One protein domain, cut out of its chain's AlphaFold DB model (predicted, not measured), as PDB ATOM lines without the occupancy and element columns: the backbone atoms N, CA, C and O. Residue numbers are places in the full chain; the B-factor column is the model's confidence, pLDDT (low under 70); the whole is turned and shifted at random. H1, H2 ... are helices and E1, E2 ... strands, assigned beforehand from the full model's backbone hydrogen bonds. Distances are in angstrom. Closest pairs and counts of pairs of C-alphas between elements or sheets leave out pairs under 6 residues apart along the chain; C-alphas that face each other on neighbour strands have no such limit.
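This is residues 57 to 135 of the 135 residues of an uncharacterized protein of Candidatus Methanoperedens sp. BLZ1 (UniProt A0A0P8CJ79). The printed part has little regular structure: a two-stranded hairpin, E1 and E2, with long winding loops and two short helices, H1 and H2, set apart from each other. Residues 57 to 82 fold back on the way to E1, and residues 108 to 126 wind from H1 to H2. The 79 printed residues hold E1, E2, H1 and H2 in that order, a mixed class with 25 residues in named elements. The whole is loose, with a radius of gyration of the C-alphas of 15.1 A, and spans 49 by 33 by 21 A.

E1, residues 83 to 89, and E2, residues 92 to 98, are antiparallel at 150 degrees, with N 85 and O 96 3.0 A apart, within hydrogen-bond range. H1, residues 101 to 107, is apart from E1, and every O i to N i+4 pair in it is within hydrogen-bond range. H2, residues 127 to 130, is too short for such a pair and is apart from E1, E2 and H1.

E1 is 18.0 A long from C-alpha 83 at (175.579, 222.270, 116.561), and E2 18.7 A. H1 measures 9.6 A; H2, 5.1 A, ends at C-alpha 130 at (181.605, 212.488, 133.532).

The C-alphas of Asn 74 and Ala 135, the two farthest apart, are 49.5 A apart. The printed part has no cut; the link H1 to H2 is long. Residues 134 to 135 have pLDDT under 70.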
ATOM      1  N   VAL A  57     181.860 214.612 106.823       90.06
ATOM      2  CA  VAL A  57     181.580 215.731 107.720       90.06
ATOM      3  C   VAL A  57     181.586 216.997 106.884       90.06
ATOM      4  O   VAL A  57     182.577 217.312 106.231       90.06
ATOM      5  N   VAL A  58     180.461 217.706 106.895       91.38
ATOM      6  CA  VAL A  58     180.337 219.016 106.259       91.38
ATOM      7  C   VAL A  58     180.439 220.060 107.352       91.38
ATOM      8  O   VAL A  58     179.677 220.024 108.318       91.38
ATOM      9  N   LEU A  59     181.393 220.969 107.201       91.69
ATOM     10  CA  LEU A  59     181.591 222.089 108.106       91.69
ATOM     11  C   LEU A  59     181.277 223.389 107.358       91.69
ATOM     12  O   LEU A  59     181.570 223.478 106.162       91.69
ATOM     13  N   PRO A  60     180.670 224.379 108.027       91.94
ATOM     14  CA  PRO A  60     180.547 225.718 107.466       91.94
ATOM     15  C   PRO A  60     181.926 226.378 107.310       91.94
ATOM     16  O   PRO A  60     182.916 225.927 107.893       91.94
ATOM     17  N   GLY A  61     181.974 227.481 106.559       90.31
ATOM     18  CA  GLY A  61     183.104 228.408 106.619       90.31
ATOM     19  C   GLY A  61     183.279 228.995 108.027       90.31
ATOM     20  O   GLY A  61     182.396 228.887 108.881       90.31
ATOM     21  N   GLU A  62     184.432 229.610 108.295       87.56
ATOM     22  CA  GLU A  62     184.700 230.198 109.611       87.56
ATOM     23  C   GLU A  62     183.640 231.242 109.995       87.56
ATOM     24  O   GLU A  62     183.388 232.195 109.261       87.56
ATOM     25  N   GLY A  63     183.025 231.064 111.167       83.25
ATOM     26  CA  GLY A  63     182.001 231.976 111.689       83.25
ATOM     27  C   GLY A  63     180.607 231.808 111.075       83.25
ATOM     28  O   GLY A  63     179.695 232.536 111.466       83.25
ATOM     29  N   GLU A  64     180.418 230.852 110.166       88.31
ATOM     30  CA  GLU A  64     179.125 230.576 109.542       88.31
ATOM     31  C   GLU A  64     178.426 229.353 110.151       88.31
ATOM     32  O   GLU A  64     179.027 228.528 110.839       88.31
ATOM     33  N   TYR A  65     177.127 229.223 109.870       88.19
ATOM     34  CA  TYR A  65     176.312 228.072 110.251       88.19
ATOM     35  C   TYR A  65     175.580 227.522 109.034       88.19
ATOM     36  O   TYR A  65     175.105 228.268 108.178       88.19
ATOM     37  N   ILE A  66     175.433 226.200 108.987       90.25
ATOM     38  CA  ILE A  66     174.614 225.540 107.972       90.25
ATOM     39  C   ILE A  66     173.190 225.424 108.517       90.25
ATOM     40  O   ILE A  66     172.903 224.541 109.321       90.25
ATOM     41  N   ASN A  67     172.299 226.314 108.076       84.88
ATOM     42  CA  ASN A  67     170.894 226.310 108.512       84.88
ATOM     43  C   ASN A  67     170.142 225.055 108.056       84.88
ATOM     44  O   ASN A  67     169.323 224.511 108.792       84.88
ATOM     45  N   GLN A  68     170.410 224.592 106.835       82.00
ATOM     46  CA  GLN A  68     169.820 223.376 106.295       82.00
ATOM     47  C   GLN A  68     170.808 222.709 105.344       82.00
ATOM     48  O   GLN A  68     171.356 223.352 104.451       82.00
ATOM     49  N   PHE A  69     171.010 221.407 105.523       83.75
ATOM     50  CA  PHE A  69     171.786 220.585 104.607       83.75
ATOM     51  C   PHE A  69     170.918 219.428 104.138       83.75
ATOM     52  O   PHE A  69     170.551 218.565 104.935       83.75
ATOM     53  N   ASN A  70     170.576 219.423 102.850       82.06
ATOM     54  CA  ASN A  70     169.855 218.314 102.247       82.06
ATOM     55  C   ASN A  70     170.808 217.520 101.358       82.06
ATOM     56  O   ASN A  70     171.333 218.026 100.367       82.06
ATOM     57  N   ALA A  71     171.055 216.280 101.748       79.56
ATOM     58  CA  ALA A  71     172.051 215.432 101.131       79.56
ATOM     59  C   ALA A  71     171.395 214.612 100.005       79.56
ATOM     60  O   ALA A  71     170.867 213.529 100.233       79.56
ATOM     61  N   THR A  72     171.382 215.148  98.784       80.31
ATOM     62  CA  THR A  72     170.644 214.582  97.640       80.31
ATOM     63  C   THR A  72     171.518 213.687  96.759       80.31
ATOM     64  O   THR A  72     171.736 213.959  95.580       80.31
ATOM     65  N   HIS A  73     172.032 212.591  97.316       84.81
ATOM     66  CA  HIS A  73     172.748 211.586  96.527       84.81
ATOM     67  C   HIS A  73     172.323 210.171  96.920       84.81
ATOM     68  O   HIS A  73     172.193 209.871  98.100       84.81
ATOM     69  N   ASN A  74     172.156 209.276  95.939       85.25
ATOM     70  CA  ASN A  74     171.617 207.921  96.154       85.25
ATOM     71  C   ASN A  74     172.460 207.049  97.098       85.25
ATOM     72  O   ASN A  74     171.967 206.059  97.629       85.25
ATOM     73  N   SER A  75     173.736 207.383  97.286       83.38
ATOM     74  CA  SER A  75     174.624 206.686  98.224       83.38
ATOM     75  C   SER A  75     174.505 207.185  99.666       83.38
ATOM     76  O   SER A  75     175.096 206.583 100.562       83.38
ATOM     77  N   ILE A  76     173.789 208.287  99.903       85.31
ATOM     78  CA  ILE A  76     173.618 208.868 101.232       85.31
ATOM     79  C   ILE A  76     172.411 208.211 101.884       85.31
ATOM     80  O   ILE A  76     171.280 208.332 101.424       85.31
ATOM     81  N   ILE A  77     172.680 207.484 102.962       82.88
ATOM     82  CA  ILE A  77     171.686 206.677 103.680       82.88
ATOM     83  C   ILE A  77     171.047 207.488 104.819       82.88
ATOM     84  O   ILE A  77     169.929 207.207 105.240       82.88
ATOM     85  N   GLY A  78     171.747 208.511 105.310       86.06
ATOM     86  CA  GLY A  78     171.261 209.418 106.337       86.06
ATOM     87  C   GLY A  78     172.244 210.553 106.596       86.06
ATOM     88  O   GLY A  78     173.417 210.477 106.225       86.06
ATOM     89  N   SER A  79     171.750 211.604 107.237       89.38
ATOM     90  CA  SER A  79     172.538 212.734 107.711       89.38
ATOM     91  C   SER A  79     172.022 213.170 109.078       89.38
ATOM     92  O   SER A  79     170.831 213.066 109.373       89.38
ATOM     93  N   VAL A  80     172.933 213.645 109.921       91.69
ATOM     94  CA  VAL A  80     172.608 214.221 111.226       91.69
ATOM     95  C   VAL A  80     173.383 215.518 111.361       91.69
ATOM     96  O   VAL A  80     174.595 215.547 111.154       91.69
ATOM     97  N   SER A  81     172.679 216.592 111.695       92.06
ATOM     98  CA  SER A  81     173.283 217.897 111.943       92.06
ATOM     99  C   SER A  81     173.721 218.005 113.398       92.06
ATOM    100  O   SER A  81     172.965 217.662 114.305       92.06
ATOM    101  N   PHE A  82     174.933 218.516 113.606       92.00
ATOM    102  CA  PHE A  82     175.470 218.822 114.926       92.00
ATOM    103  C   PHE A  82     175.704 220.326 115.047       92.00
ATOM    104  O   PHE A  82     176.304 220.938 114.164       92.00
ATOM    105  N   LEU A  83     175.263 220.907 116.160       91.50
ATOM    106  CA  LEU A  83     175.579 222.270 116.561       91.50
ATOM    107  C   LEU A  83     176.655 222.231 117.641       91.50
ATOM    108  O   LEU A  83     176.380 221.846 118.777       91.50
ATOM    109  N   TYR A  84     177.870 222.646 117.296       90.75
ATOM    110  CA  TYR A  84     178.974 222.731 118.244       90.75
ATOM    111  C   TYR A  84     179.060 224.124 118.853       90.75
ATOM    112  O   TYR A  84     179.046 225.126 118.142       90.75
ATOM    113  N   PHE A  85     179.188 224.190 120.174       88.12
ATOM    114  CA  PHE A  85     179.399 225.444 120.886       88.12
ATOM    115  C   PHE A  85     180.209 225.214 122.157       88.12
ATOM    116  O   PHE A  85     180.238 224.120 122.716       88.12
ATOM    117  N   LYS A  86     180.883 226.262 122.628       88.62
ATOM    118  CA  LYS A  86     181.615 226.232 123.897       88.62
ATOM    119  C   LYS A  86     180.765 226.899 124.967       88.62
ATOM    120  O   LYS A  86     180.316 228.022 124.763       88.62
ATOM    121  N   ALA A  87     180.599 226.251 126.114       87.50
ATOM    122  CA  ALA A  87     179.950 226.854 127.273       87.50
ATOM    123  C   ALA A  87     180.831 226.735 128.521       87.50
ATOM    124  O   ALA A  87     181.644 225.816 128.657       87.50
ATOM    125  N   GLY A  88     180.707 227.713 129.416       85.38
ATOM    126  CA  GLY A  88     181.388 227.710 130.706       85.38
ATOM    127  C   GLY A  88     180.552 226.980 131.752       85.38
ATOM    128  O   GLY A  88     179.411 227.362 131.984       85.38
ATOM    129  N   VAL A  89     181.127 225.977 132.411       82.81
ATOM    130  CA  VAL A  89     180.534 225.302 133.574       82.81
ATOM    131  C   VAL A  89     181.544 225.385 134.715       82.81
ATOM    132  O   VAL A  89     182.664 224.900 134.566       82.81
ATOM    133  N   ASN A  90     181.193 226.043 135.826       85.31
ATOM    134  CA  ASN A  90     182.076 226.247 136.990       85.31
ATOM    135  C   ASN A  90     183.492 226.727 136.601       85.31
ATOM    136  O   ASN A  90     184.496 226.089 136.905       85.31
ATOM    137  N   ALA A  91     183.561 227.832 135.846       80.69
ATOM    138  CA  ALA A  91     184.790 228.436 135.306       80.69
ATOM    139  C   ALA A  91     185.613 227.573 134.317       80.69
ATOM    140  O   ALA A  91     186.627 228.040 133.795       80.69
ATOM    141  N   LYS A  92     185.172 226.354 133.977       82.50
ATOM    142  CA  LYS A  92     185.797 225.499 132.955       82.50
ATOM    143  C   LYS A  92     185.059 225.647 131.625       82.50
ATOM    144  O   LYS A  92     183.837 225.561 131.575       82.50
ATOM    145  N   LYS A  93     185.800 225.846 130.532       84.62
ATOM    146  CA  LYS A  93     185.241 225.830 129.170       84.62
ATOM    147  C   LYS A  93     185.083 224.386 128.707       84.62
ATOM    148  O   LYS A  93     186.051 223.625 128.747       84.62
ATOM    149  N   ILE A  94     183.881 224.024 128.282       86.25
ATOM    150  CA  ILE A  94     183.533 222.681 127.820       86.25
ATOM    151  C   ILE A  94     182.886 222.793 126.448       86.25
ATOM    152  O   ILE A  94     182.120 223.723 126.186       86.25
ATOM    153  N   ASP A  95     183.233 221.851 125.580       89.69
ATOM    154  CA  ASP A  95     182.657 221.731 124.251       89.69
ATOM    155  C   ASP A  95     181.350 220.941 124.346       89.69
ATOM    156  O   ASP A  95     181.315 219.830 124.876       89.69
ATOM    157  N   PHE A  96     180.277 221.538 123.840       91.50
ATOM    158  CA  PHE A  96     178.958 220.938 123.732       91.50
ATOM    159  C   PHE A  96     178.632 220.681 122.266       91.50
ATOM    160  O   PHE A  96     179.064 221.415 121.374       91.50
ATOM    161  N   ALA A  97     177.838 219.641 122.039       92.31
ATOM    162  CA  ALA A  97     177.289 219.308 120.738       92.31
ATOM    163  C   ALA A  97     175.786 219.052 120.892       92.31
ATOM    164  O   ALA A  97     175.380 218.159 121.635       92.31
ATOM    165  N   GLY A  98     174.965 219.851 120.216       91.88
ATOM    166  CA  GLY A  98     173.526 219.632 120.105       91.88
ATOM    167  C   GLY A  98     173.199 218.867 118.827       91.88
ATOM    168  O   GLY A  98     173.680 219.236 117.760       91.88
ATOM    169  N   ALA A  99     172.387 217.818 118.922       92.31
ATOM    170  CA  ALA A  99     171.896 217.051 117.779       92.31
ATOM    171  C   ALA A  99     170.592 216.333 118.148       92.31
ATOM    172  O   ALA A  99     170.268 216.189 119.329       92.31
ATOM    173  N   ASP A 100     169.875 215.826 117.145       91.75
ATOM    174  CA  ASP A 100     168.882 214.775 117.372       91.75
ATOM    175  C   ASP A 100     169.621 213.508 117.833       91.75
ATOM    176  O   ASP A 100     170.307 212.851 117.048       91.75
ATOM    177  N   LEU A 101     169.516 213.195 119.126       91.56
ATOM    178  CA  LEU A 101     170.245 212.091 119.751       91.56
ATOM    179  C   LEU A 101     169.808 210.717 119.237       91.56
ATOM    180  O   LEU A 101     170.642 209.816 119.144       91.56
ATOM    181  N   GLU A 102     168.538 210.540 118.873       91.31
ATOM    182  CA  GLU A 102     168.061 209.272 118.318       91.31
ATOM    183  C   GLU A 102     168.620 209.059 116.913       91.31
ATOM    184  O   GLU A 102     169.109 207.971 116.591       91.31
ATOM    185  N   ALA A 103     168.608 210.104 116.082       91.19
ATOM    186  CA  ALA A 103     169.225 210.054 114.762       91.19
ATOM    187  C   ALA A 103     170.750 209.867 114.861       91.19
ATOM    188  O   ALA A 103     171.315 209.013 114.172       91.19
ATOM    189  N   ALA A 104     171.412 210.596 115.767       91.94
ATOM    190  CA  ALA A 104     172.847 210.487 116.016       91.94
ATOM    191  C   ALA A 104     173.244 209.079 116.480       91.94
ATOM    192  O   ALA A 104     174.221 208.531 115.973       91.94
ATOM    193  N   ARG A 105     172.471 208.459 117.379       90.69
ATOM    194  CA  ARG A 105     172.716 207.086 117.839       90.69
ATOM    195  C   ARG A 105     172.563 206.071 116.708       90.69
ATOM    196  O   ARG A 105     173.401 205.187 116.571       90.69
ATOM    197  N   LYS A 106     171.529 206.203 115.869       89.81
ATOM    198  CA  LYS A 106     171.351 205.335 114.690       89.81
ATOM    199  C   LYS A 106     172.511 205.470 113.701       89.81
ATOM    200  O   LYS A 106     172.923 204.473 113.116       89.81
ATOM    201  N   MET A 107     173.030 206.686 113.524       90.12
ATOM    202  CA  MET A 107     174.166 206.960 112.644       90.12
ATOM    203  C   MET A 107     175.502 206.489 113.229       90.12
ATOM    204  O   MET A 107     176.421 206.230 112.462       90.12
ATOM    205  N   ASN A 108     175.624 206.352 114.552       90.44
ATOM    206  CA  ASN A 108     176.861 205.957 115.224       90.44
ATOM    207  C   ASN A 108     176.670 204.662 116.039       90.44
ATOM    208  O   ASN A 108     176.586 204.715 117.268       90.44
ATOM    209  N   PRO A 109     176.648 203.480 115.387       88.25
ATOM    210  CA  PRO A 109     176.434 202.195 116.064       88.25
ATOM    211  C   PRO A 109     177.498 201.852 117.114       88.25
ATOM    212  O   PRO A 109     177.262 201.025 117.987       88.25
ATOM    213  N   TRP A 110     178.675 202.472 117.019       88.56
ATOM    214  CA  TRP A 110     179.796 202.298 117.938       88.56
ATOM    215  C   TRP A 110     179.630 203.052 119.266       88.56
ATOM    216  O   TRP A 110     180.447 202.875 120.170       88.56
ATOM    217  N   TRP A 111     178.606 203.902 119.411       90.81
ATOM    218  CA  TRP A 111     178.337 204.589 120.671       90.81
ATOM    219  C   TRP A 111     177.979 203.588 121.763       90.81
ATOM    220  O   TRP A 111     176.950 202.917 121.710       90.81
ATOM    221  N   HIS A 112     178.817 203.537 122.794       91.50
ATOM    222  CA  HIS A 112     178.506 202.832 124.022       91.50
ATOM    223  C   HIS A 112     177.866 203.808 125.009       91.50
ATOM    224  O   HIS A 112     178.509 204.764 125.446       91.50
ATOM    225  N   ILE A 113     176.592 203.581 125.323       91.38
ATOM    226  CA  ILE A 113     175.820 204.400 126.257       91.38
ATOM    227  C   ILE A 113     175.494 203.536 127.468       91.38
ATOM    228  O   ILE A 113     174.844 202.499 127.339       91.38
ATOM    229  N   GLU A 114     175.939 203.978 128.637       90.38
ATOM    230  CA  GLU A 114     175.533 203.398 129.911       90.38
ATOM    231  C   GLU A 114     174.266 204.114 130.398       90.38
ATOM    232  O   GLU A 114     174.258 205.334 130.557       90.38
ATOM    233  N   GLY A 115     173.183 203.363 130.626       89.25
ATOM    234  CA  GLY A 115     171.895 203.913 131.062       89.25
ATOM    235  C   GLY A 115     170.933 204.221 129.910       89.25
ATOM    236  O   GLY A 115     170.842 203.463 128.946       89.25
ATOM    237  N   ALA A 116     170.163 205.302 130.048       88.75
ATOM    238  CA  ALA A 116     169.157 205.730 129.078       88.75
ATOM    239  C   ALA A 116     169.609 206.985 128.314       88.75
ATOM    240  O   ALA A 116     170.474 207.730 128.775       88.75
ATOM    241  N   LEU A 117     169.012 207.223 127.143       89.38
ATOM    242  CA  LEU A 117     169.187 208.496 126.448       89.38
ATOM    243  C   LEU A 117     168.572 209.631 127.280       89.38
ATOM    244  O   LEU A 117     167.504 209.428 127.861       89.38
ATOM    245  N   PRO A 118     169.225 210.805 127.333       92.69
ATOM    246  CA  PRO A 118     168.738 211.925 128.122       92.69
ATOM    247  C   PRO A 118     167.399 212.440 127.584       92.69
ATOM    248  O   PRO A 118     167.187 212.527 126.371       92.69
ATOM    249  N   GLY A 119     166.505 212.796 128.503       88.75
ATOM    250  CA  GLY A 119     165.248 213.474 128.218       88.75
ATOM    251  C   GLY A 119     165.416 214.976 127.964       88.75
ATOM    252  O   GLY A 119     166.488 215.481 127.624       88.75
ATOM    253  N   GLN A 120     164.329 215.732 128.139       85.56
ATOM    254  CA  GLN A 120     164.393 217.192 128.043       85.56
ATOM    255  C   GLN A 120     165.243 217.770 129.184       85.56
ATOM    256  O   GLN A 120     165.042 217.414 130.338       85.56
ATOM    257  N   GLN A 121     166.146 218.700 128.852       87.12
ATOM    258  CA  GLN A 121     167.076 219.363 129.789       87.12
ATOM    259  C   GLN A 121     168.117 218.444 130.445       87.12
ATOM    260  O   GLN A 121     168.858 218.876 131.326       87.12
ATOM    261  N   GLU A 122     168.227 217.205 129.982       90.75
ATOM    262  CA  GLU A 122     169.309 216.308 130.354       90.75
ATOM    263  C   GLU A 122     170.408 216.343 129.287       90.75
ATOM    264  O   GLU A 122     170.210 216.781 128.151       90.75
ATOM    265  N   LEU A 123     171.603 215.896 129.659       90.62
ATOM    266  CA  LEU A 123     172.768 215.872 128.783       90.62
ATOM    267  C   LEU A 123     173.446 214.513 128.862       90.62
ATOM    268  O   LEU A 123     173.440 213.871 129.909       90.62
ATOM    269  N   LEU A 124     174.055 214.095 127.754       92.38
ATOM    270  CA  LEU A 124     174.862 212.883 127.689       92.38
ATOM    271  C   LEU A 124     176.344 213.273 127.805       92.38
ATOM    272  O   LEU A 124     176.924 213.745 126.822       92.38
ATOM    273  N   PRO A 125     176.978 213.130 128.982       91.06
ATOM    274  CA  PRO A 125     178.382 213.468 129.127       91.06
ATOM    275  C   PRO A 125     179.254 212.354 128.543       91.06
ATOM    276  O   PRO A 125     179.052 211.172 128.812       91.06
ATOM    277  N   GLY A 126     180.297 212.725 127.800       90.69
ATOM    278  CA  GLY A 126     181.350 211.771 127.453       90.69
ATOM    279  C   GLY A 126     182.067 211.266 128.712       90.69
ATOM    280  O   GLY A 126     182.191 212.001 129.693       90.69
ATOM    281  N   ILE A 127     182.607 210.045 128.678       89.56
ATOM    282  CA  ILE A 127     183.222 209.385 129.849       89.56
ATOM    283  C   ILE A 127     184.281 210.244 130.567       89.56
ATOM    284  O   ILE A 127     184.369 210.248 131.794       89.56
ATOM    285  N   ASN A 128     185.054 211.030 129.814       87.38
ATOM    286  CA  ASN A 128     186.072 211.926 130.367       87.38
ATOM    287  C   ASN A 128     185.471 213.172 131.032       87.38
ATOM    288  O   ASN A 128     186.035 213.678 131.999       87.38
ATOM    289  N   ALA A 129     184.344 213.674 130.522       85.31
ATOM    290  CA  ALA A 129     183.613 214.764 131.155       85.31
ATOM    291  C   ALA A 129     182.923 214.264 132.433       85.31
ATOM    292  O   ALA A 129     183.059 214.892 133.477       85.31
ATOM    293  N   ALA A 130     182.285 213.090 132.386       86.44
ATOM    294  CA  ALA A 130     181.605 212.488 133.532       86.44
ATOM    295  C   ALA A 130     182.542 212.253 134.733       86.44
ATOM    296  O   ALA A 130     182.149 212.470 135.874       86.44
ATOM    297  N   LYS A 131     183.800 211.863 134.483       86.00
ATOM    298  CA  LYS A 131     184.805 211.603 135.531       86.00
ATOM    299  C   LYS A 131     185.477 212.854 136.103       86.00
ATOM    300  O   LYS A 131     186.204 212.744 137.090       86.00
ATOM    301  N   LYS A 132     185.307 214.034 135.496       79.81
ATOM    302  CA  LYS A 132     185.917 215.255 136.037       79.81
ATOM    303  C   LYS A 132     185.201 215.666 137.329       79.81
ATOM    304  O   LYS A 132     183.981 215.650 137.359       79.81
ATOM    305  N   PRO A 133     185.918 216.087 138.382       74.56
ATOM    306  CA  PRO A 133     185.288 216.738 139.521       74.56
ATOM    307  C   PRO A 133     184.794 218.134 139.104       74.56
ATOM    308  O   PRO A 133     185.553 218.948 138.558       74.56
ATOM    309  N   TRP A 134     183.505 218.381 139.336       68.38
ATOM    310  CA  TRP A 134     182.787 219.607 138.965       68.38
ATOM    311  C   TRP A 134     182.664 220.612 140.121       68.38
ATOM    312  O   TRP A 134     181.918 221.578 139.986       68.38
ATOM    313  N   ALA A 135     183.381 220.384 141.225       59.28
ATOM    314  CA  ALA A 135     183.491 221.311 142.350       59.28
ATOM    315  C   ALA A 135     184.295 222.566 141.985       59.28
ATOM    316  O   ALA A 135     185.279 222.431 141.211       59.28
TER     317      ALA A 135